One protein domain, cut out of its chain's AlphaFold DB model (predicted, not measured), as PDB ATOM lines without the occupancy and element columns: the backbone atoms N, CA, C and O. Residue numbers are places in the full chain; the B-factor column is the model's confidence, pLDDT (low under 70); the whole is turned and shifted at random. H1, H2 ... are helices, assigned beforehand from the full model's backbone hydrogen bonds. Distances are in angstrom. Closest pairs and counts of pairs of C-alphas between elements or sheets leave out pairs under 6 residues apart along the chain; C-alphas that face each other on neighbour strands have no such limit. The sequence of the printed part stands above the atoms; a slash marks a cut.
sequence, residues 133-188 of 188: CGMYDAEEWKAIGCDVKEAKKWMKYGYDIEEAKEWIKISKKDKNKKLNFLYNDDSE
ATOM      1  N   CYS A 133     181.849 186.791 171.438       87.06
ATOM      2  CA  CYS A 133     180.418 186.548 171.541       87.06
ATOM      3  C   CYS A 133     180.058 185.173 170.976       87.06
ATOM      4  O   CYS A 133     180.347 184.850 169.816       87.06
ATOM      5  N   GLY A 134     179.395 184.376 171.807       87.00
ATOM      6  CA  GLY A 134     178.717 183.161 171.393       87.00
ATOM      7  C   GLY A 134     177.379 183.456 170.720       87.00
ATOM      8  O   GLY A 134     176.990 184.600 170.486       87.00
ATOM      9  N   MET A 135     176.654 182.386 170.413       85.94
ATOM     10  CA  MET A 135     175.338 182.479 169.781       85.94
ATOM     11  C   MET A 135     174.324 183.230 170.650       85.94
ATOM     12  O   MET A 135     173.579 184.056 170.137       85.94
ATOM     13  N   TYR A 136     174.341 182.973 171.959       86.62
ATOM     14  CA  TYR A 136     173.453 183.628 172.917       86.62
ATOM     15  C   TYR A 136     173.699 185.142 172.971       86.62
ATOM     16  O   TYR A 136     172.765 185.921 172.828       86.62
ATOM     17  N   ASP A 137     174.965 185.563 173.056       88.94
ATOM     18  CA  ASP A 137     175.317 186.986 173.053       88.94
ATOM     19  C   ASP A 137     174.861 187.664 171.755       88.94
ATOM     20  O   ASP A 137     174.281 188.748 171.778       88.94
ATOM     21  N   ALA A 138     175.097 187.020 170.606       89.38
ATOM     22  CA  ALA A 138     174.676 187.541 169.309       89.38
ATOM     23  C   ALA A 138     173.153 187.728 169.229       89.38
ATOM     24  O   ALA A 138     172.682 188.744 168.718       89.38
ATOM     25  N   GLU A 139     172.386 186.771 169.756       89.06
ATOM     26  CA  GLU A 139     170.928 186.847 169.845       89.06
ATOM     27  C   GLU A 139     170.473 188.013 170.732       89.06
ATOM     28  O   GLU A 139     169.634 188.813 170.309       89.06
ATOM     29  N   GLU A 140     171.063 188.176 171.916       89.69
ATOM     30  CA  GLU A 140     170.712 189.264 172.831       89.69
ATOM     31  C   GLU A 140     171.048 190.647 172.260       89.69
ATOM     32  O   GLU A 140     170.205 191.553 172.282       89.69
ATOM     33  N   TRP A 141     172.240 190.811 171.678       89.44
ATOM     34  CA  TRP A 141     172.628 192.049 171.001       89.44
ATOM     35  C   TRP A 141     171.674 192.376 169.846       89.44
ATOM     36  O   TRP A 141     171.219 193.517 169.704       89.44
ATOM     37  N   LYS A 142     171.299 191.371 169.050       87.62
ATOM     38  CA  LYS A 142     170.345 191.539 167.949       87.62
ATOM     39  C   LYS A 142     168.944 191.887 168.458       87.62
ATOM     40  O   LYS A 142     168.281 192.735 167.859       87.62
ATOM     41  N   ALA A 143     168.514 191.328 169.591       87.56
ATOM     42  CA  ALA A 143     167.225 191.629 170.220       87.56
ATOM     43  C   ALA A 143     167.111 193.093 170.684       87.56
ATOM     44  O   ALA A 143     166.028 193.685 170.627       87.56
ATOM     45  N   ILE A 144     168.224 193.722 171.083       85.69
ATOM     46  CA  ILE A 144     168.269 195.159 171.414       85.69
ATOM     47  C   ILE A 144     168.517 196.060 170.192       85.69
ATOM     48  O   ILE A 144     168.524 197.292 170.312       85.69
ATOM     49  N   GLY A 145     168.617 195.460 169.001       85.19
ATOM     50  CA  GLY A 145     168.790 196.139 167.721       85.19
ATOM     51  C   GLY A 145     170.226 196.577 167.450       85.19
ATOM     52  O   GLY A 145     170.414 197.553 166.728       85.19
ATOM     53  N   CYS A 146     171.204 195.901 168.052       84.94
ATOM     54  CA  CYS A 146     172.622 196.131 167.821       84.94
ATOM     55  C   CYS A 146     173.198 195.071 166.883       84.94
ATOM     56  O   CYS A 146     172.975 193.874 167.055       84.94
ATOM     57  N   ASP A 147     173.962 195.524 165.892       87.56
ATOM     58  CA  ASP A 147     174.775 194.638 165.064       87.56
ATOM     59  C   ASP A 147     176.134 194.355 165.733       87.56
ATOM     60  O   ASP A 147     176.475 194.925 166.773       87.56
ATOM     61  N   VAL A 148     176.952 193.496 165.114       88.06
ATOM     62  CA  VAL A 148     178.287 193.163 165.640       88.06
ATOM     63  C   VAL A 148     179.163 194.404 165.851       88.06
ATOM     64  O   VAL A 148     180.006 194.420 166.745       88.06
ATOM     65  N   LYS A 149     179.029 195.438 165.009       87.25
ATOM     66  CA  LYS A 149     179.865 196.642 165.113       87.25
ATOM     67  C   LYS A 149     179.460 197.458 166.332       87.25
ATOM     68  O   LYS A 149     180.337 197.918 167.056       87.25
ATOM     69  N   GLU A 150     178.159 197.623 166.551       86.50
ATOM     70  CA  GLU A 150     177.629 198.292 167.735       86.50
ATOM     71  C   GLU A 150     177.992 197.516 169.003       86.50
ATOM     72  O   GLU A 150     178.560 198.107 169.919       86.50
ATOM     73  N   ALA A 151     177.775 196.196 169.025       88.00
ATOM     74  CA  ALA A 151     178.168 195.327 170.137       88.00
ATOM     75  C   ALA A 151     179.667 195.455 170.454       88.00
ATOM     76  O   ALA A 151     180.058 195.701 171.593       88.00
ATOM     77  N   LYS A 152     180.520 195.411 169.422       89.31
ATOM     78  CA  LYS A 152     181.967 195.613 169.566       89.31
ATOM     79  C   LYS A 152     182.314 196.975 170.170       89.31
ATOM     80  O   LYS A 152     183.260 197.055 170.952       89.31
ATOM     81  N   LYS A 153     181.598 198.045 169.799       86.88
ATOM     82  CA  LYS A 153     181.801 199.375 170.395       86.88
ATOM     83  C   LYS A 153     181.452 199.341 171.881       86.88
ATOM     84  O   LYS A 153     182.312 199.686 172.681       86.88
ATOM     85  N   TRP A 154     180.266 198.861 172.253       86.19
ATOM     86  CA  TRP A 154     179.863 198.745 173.660       86.19
ATOM     87  C   TRP A 154     180.889 197.971 174.496       86.19
ATOM     88  O   TRP A 154     181.394 198.505 175.481       86.19
ATOM     89  N   MET A 155     181.305 196.792 174.023       85.44
ATOM     90  CA  MET A 155     182.311 195.969 174.703       85.44
ATOM     91  C   MET A 155     183.676 196.663 174.810       85.44
ATOM     92  O   MET A 155     184.350 196.540 175.829       85.44
ATOM     93  N   LYS A 156     184.094 197.430 173.790       87.31
ATOM     94  CA  LYS A 156     185.346 198.211 173.829       87.31
ATOM     95  C   LYS A 156     185.327 199.267 174.938       87.31
ATOM     96  O   LYS A 156     186.365 199.516 175.543       87.31
ATOM     97  N   TYR A 157     184.174 199.878 175.197       84.75
ATOM     98  CA  TYR A 157     184.005 200.859 176.272       84.75
ATOM     99  C   TYR A 157     183.711 200.212 177.639       84.75
ATOM    100  O   TYR A 157     183.491 200.928 178.611       84.75
ATOM    101  N   GLY A 158     183.756 198.877 177.727       84.38
ATOM    102  CA  GLY A 158     183.564 198.133 178.971       84.38
ATOM    103  C   GLY A 158     182.105 197.931 179.362       84.38
ATOM    104  O   GLY A 158     181.865 197.539 180.498       84.38
ATOM    105  N   TYR A 159     181.166 198.184 178.448       84.31
ATOM    106  CA  TYR A 159     179.749 197.965 178.704       84.31
ATOM    107  C   TYR A 159     179.322 196.550 178.341       84.31
ATOM    108  O   TYR A 159     179.672 196.043 177.266       84.31
ATOM    109  N   ASP A 160     178.512 195.950 179.205       84.75
ATOM    110  CA  ASP A 160     177.839 194.689 178.915       84.75
ATOM    111  C   ASP A 160     176.499 194.887 178.172       84.75
ATOM    112  O   ASP A 160     176.074 196.003 177.844       84.75
ATOM    113  N   ILE A 161     175.849 193.770 177.837       83.56
ATOM    114  CA  ILE A 161     174.575 193.752 177.107       83.56
ATOM    115  C   ILE A 161     173.461 194.445 177.902       83.56
ATOM    116  O   ILE A 161     172.641 195.155 177.311       83.56
ATOM    117  N   GLU A 162     173.406 194.258 179.223       85.62
ATOM    118  CA  GLU A 162     172.350 194.826 180.063       85.62
ATOM    119  C   GLU A 162     172.517 196.343 180.193       85.62
ATOM    120  O   GLU A 162     171.548 197.089 180.023       85.62
ATOM    121  N   GLU A 163     173.748 196.824 180.356       84.88
ATOM    122  CA  GLU A 163     174.050 198.254 180.330       84.88
ATOM    123  C   GLU A 163     173.685 198.860 178.970       84.88
ATOM    124  O   GLU A 163     172.949 199.852 178.899       84.88
ATOM    125  N   ALA A 164     174.106 198.240 177.865       84.69
ATOM    126  CA  ALA A 164     173.760 198.715 176.528       84.69
ATOM    127  C   ALA A 164     172.237 198.758 176.304       84.69
ATOM    128  O   ALA A 164     171.703 199.719 175.740       84.69
ATOM    129  N   LYS A 165     171.503 197.757 176.792       85.31
ATOM    130  CA  LYS A 165     170.036 197.679 176.735       85.31
ATOM    131  C   LYS A 165     169.364 198.798 177.528       85.31
ATOM    132  O   LYS A 165     168.417 199.413 177.019       85.31
ATOM    133  N   GLU A 166     169.849 199.112 178.729       83.94
ATOM    134  CA  GLU A 166     169.371 200.253 179.515       83.94
ATOM    135  C   GLU A 166     169.610 201.577 178.785       83.94
ATOM    136  O   GLU A 166     168.679 202.377 178.611       83.94
ATOM    137  N   TRP A 167     170.820 201.778 178.262       78.31
ATOM    138  CA  TRP A 167     171.173 202.963 177.484       78.31
ATOM    139  C   TRP A 167     170.306 203.116 176.233       78.31
ATOM    140  O   TRP A 167     169.804 204.208 175.942       78.31
ATOM    141  N   ILE A 168     170.044 202.026 175.509       78.00
ATOM    142  CA  ILE A 168     169.163 202.031 174.336       78.00
ATOM    143  C   ILE A 168     167.732 202.397 174.741       78.00
ATOM    144  O   ILE A 168     167.096 203.212 174.068       78.00
ATOM    145  N   LYS A 169     167.225 201.862 175.856       79.50
ATOM    146  CA  LYS A 169     165.894 202.200 176.385       79.50
ATOM    147  C   LYS A 169     165.780 203.686 176.742       79.50
ATOM    148  O   LYS A 169     164.762 204.303 176.422       79.50
ATOM    149  N   ILE A 170     166.817 204.270 177.342       75.25
ATOM    150  CA  ILE A 170     166.884 205.706 177.658       75.25
ATOM    151  C   ILE A 170     166.941 206.536 176.369       75.25
ATOM    152  O   ILE A 170     166.188 207.494 176.212       75.25
ATOM    153  N   SER A 171     167.764 206.136 175.401       67.94
ATOM    154  CA  SER A 171     167.917 206.859 174.133       67.94
ATOM    155  C   SER A 171     166.674 206.849 173.240       67.94
ATOM    156  O   SER A 171     166.464 207.771 172.460       67.94
ATOM    157  N   LYS A 172     165.791 205.850 173.370       64.44
ATOM    158  CA  LYS A 172     164.485 205.866 172.692       64.44
ATOM    159  C   LYS A 172     163.582 207.002 173.200       64.44
ATOM    160  O   LYS A 172     162.705 207.432 172.456       64.44
ATOM    161  N   LYS A 173     163.805 207.509 174.423       61.00
ATOM    162  CA  LYS A 173     163.150 208.720 174.958       61.00
ATOM    163  C   LYS A 173     163.866 210.017 174.560       61.00
ATOM    164  O   LYS A 173     163.214 211.052 174.505       61.00
ATOM    165  N   ASP A 174     165.162 209.956 174.263       59.50
ATOM    166  CA  ASP A 174     165.995 211.102 173.881       59.50
ATOM    167  C   ASP A 174     166.978 210.697 172.760       59.50
ATOM    168  O   ASP A 174     168.096 210.229 173.010       59.50
ATOM    169  N   LYS A 175     166.513 210.806 171.501       54.25
ATOM    170  CA  LYS A 175     167.155 210.226 170.298       54.25
ATOM    171  C   LYS A 175     168.602 210.686 170.076       54.25
ATOM    172  O   LYS A 175     169.365 209.974 169.425       54.25
ATOM    173  N   ASN A 176     168.996 211.827 170.637       55.03
ATOM    174  CA  ASN A 176     170.323 212.409 170.447       55.03
ATOM    175  C   ASN A 176     171.427 211.702 171.260       55.03
ATOM    176  O   ASN A 176     172.586 211.735 170.860       55.03
ATOM    177  N   LYS A 177     171.103 211.004 172.363       58.97
ATOM    178  CA  LYS A 177     172.130 210.381 173.227       58.97
ATOM    179  C   LYS A 177     172.756 209.103 172.656       58.97
ATOM    180  O   LYS A 177     173.973 208.961 172.721       58.97
ATOM    181  N   LYS A 178     171.963 208.189 172.070       56.94
ATOM    182  CA  LYS A 178     172.504 206.968 171.422       56.94
ATOM    183  C   LYS A 178     173.271 207.302 170.149       56.94
ATOM    184  O   LYS A 178     174.292 206.673 169.892       56.94
ATOM    185  N   LEU A 179     172.809 208.299 169.386       53.09
ATOM    186  CA  LEU A 179     173.530 208.765 168.204       53.09
ATOM    187  C   LEU A 179     174.905 209.328 168.590       53.09
ATOM    188  O   LEU A 179     175.896 208.918 168.004       53.09
ATOM    189  N   ASN A 180     174.980 210.170 169.626       60.25
ATOM    190  CA  ASN A 180     176.255 210.749 170.049       60.25
ATOM    191  C   ASN A 180     177.265 209.691 170.527       60.25
ATOM    192  O   ASN A 180     178.419 209.750 170.127       60.25
ATOM    193  N   PHE A 181     176.849 208.700 171.325       67.88
ATOM    194  CA  PHE A 181     177.765 207.648 171.791       67.88
ATOM    195  C   PHE A 181     178.231 206.710 170.662       67.88
ATOM    196  O   PHE A 181     179.400 206.346 170.599       67.88
ATOM    197  N   LEU A 182     177.337 206.316 169.746       64.31
ATOM    198  CA  LEU A 182     177.687 205.371 168.677       64.31
ATOM    199  C   LEU A 182     178.359 206.026 167.458       64.31
ATOM    200  O   LEU A 182     179.065 205.317 166.733       64.31
ATOM    201  N   TYR A 183     178.146 207.326 167.216       59.88
ATOM    202  CA  TYR A 183     178.508 207.994 165.956       59.88
ATOM    203  C   TYR A 183     179.351 209.280 166.085       59.88
ATOM    204  O   TYR A 183     179.803 209.753 165.047       59.88
ATOM    205  N   ASN A 184     179.623 209.835 167.279       58.59
ATOM    206  CA  ASN A 184     180.412 211.083 167.395       58.59
ATOM    207  C   ASN A 184     181.889 210.912 167.797       58.59
ATOM    208  O   ASN A 184     182.563 211.922 167.957       58.59
ATOM    209  N   ASP A 185     182.406 209.690 167.935       50.84
ATOM    210  CA  ASP A 185     183.791 209.448 168.398       50.84
ATOM    211  C   ASP A 185     184.769 209.045 167.271       50.84
ATOM    212  O   ASP A 185     185.903 208.671 167.547       50.84
ATOM    213  N   ASP A 186     184.365 209.148 165.996       47.09
ATOM    214  CA  ASP A 186     185.275 209.012 164.836       47.09
ATOM    215  C   ASP A 186     185.936 210.361 164.446       47.09
ATOM    216  O   ASP A 186     186.316 210.566 163.295       47.09
ATOM    217  N   SER A 187     186.058 211.305 165.389       38.28
ATOM    218  CA  SER A 187     186.879 212.513 165.236       38.28
ATOM    219  C   SER A 187     188.207 212.351 165.983       38.28
ATOM    220  O   SER A 187     188.362 212.852 167.098       38.28
ATOM    221  N   GLU A 188     189.150 211.653 165.354       36.97
ATOM    222  CA  GLU A 188     190.573 212.014 165.422       36.97
ATOM    223  C   GLU A 188     190.944 212.791 164.154       36.97
ATOM    224  O   GLU A 188     190.540 212.351 163.051       36.97
TER     225      GLU A 188
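AT A GLANCE: This is residues 133 to 188 of the 188 residues of an uncharacterized protein of bacterium (UniProt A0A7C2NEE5). H3 and H4 form an arch with few contacts; H1 extends H3's slope in a staggered line, and H2 crosses beneath. The printed part has 56 residues with four named helices, H1 to H4 along the chain, and no named strand: all helix. It is compact, radius of gyration of the C-alphas 11.2 A, spanning 31 by 29 by 16 A.

IN THESE COORDINATES: H3, residues 161 to 171, measures 15.0 A from C-alpha 161 at (174.575, 193.752, 177.107). H1 is residues 135 to 143, 12.2 A; H2, 148 to 156, 11.9 A; H4, 175 to 183, 12.4 A, ending at (178.508, 207.994, 165.956).

HOW THE PARTS SIT: H3 touches H4 at a steep tilt of 45 degrees, opposite ways; their closest C-alphas, Ser 171 and Lys 178, are 5.3 A apart. H3 and H1 only just touch, with 3 pairs of C-alphas within 8 A, closest Trp 141 and Ile 161 at 6.6 A. H2 and H4 are close but not clearly touching; H1 and H4 are apart. Every O i to N i+4 pair is within hydrogen-bond range in H1, H2 and H3; 4 of 5 in H4.

THE WHOLE: The farthest C-alphas, Tyr 136 and Glu 188, are 34.0 A apart. The printed part has no cut; its links are tight. Residues 171 to 188 have pLDDT under 70.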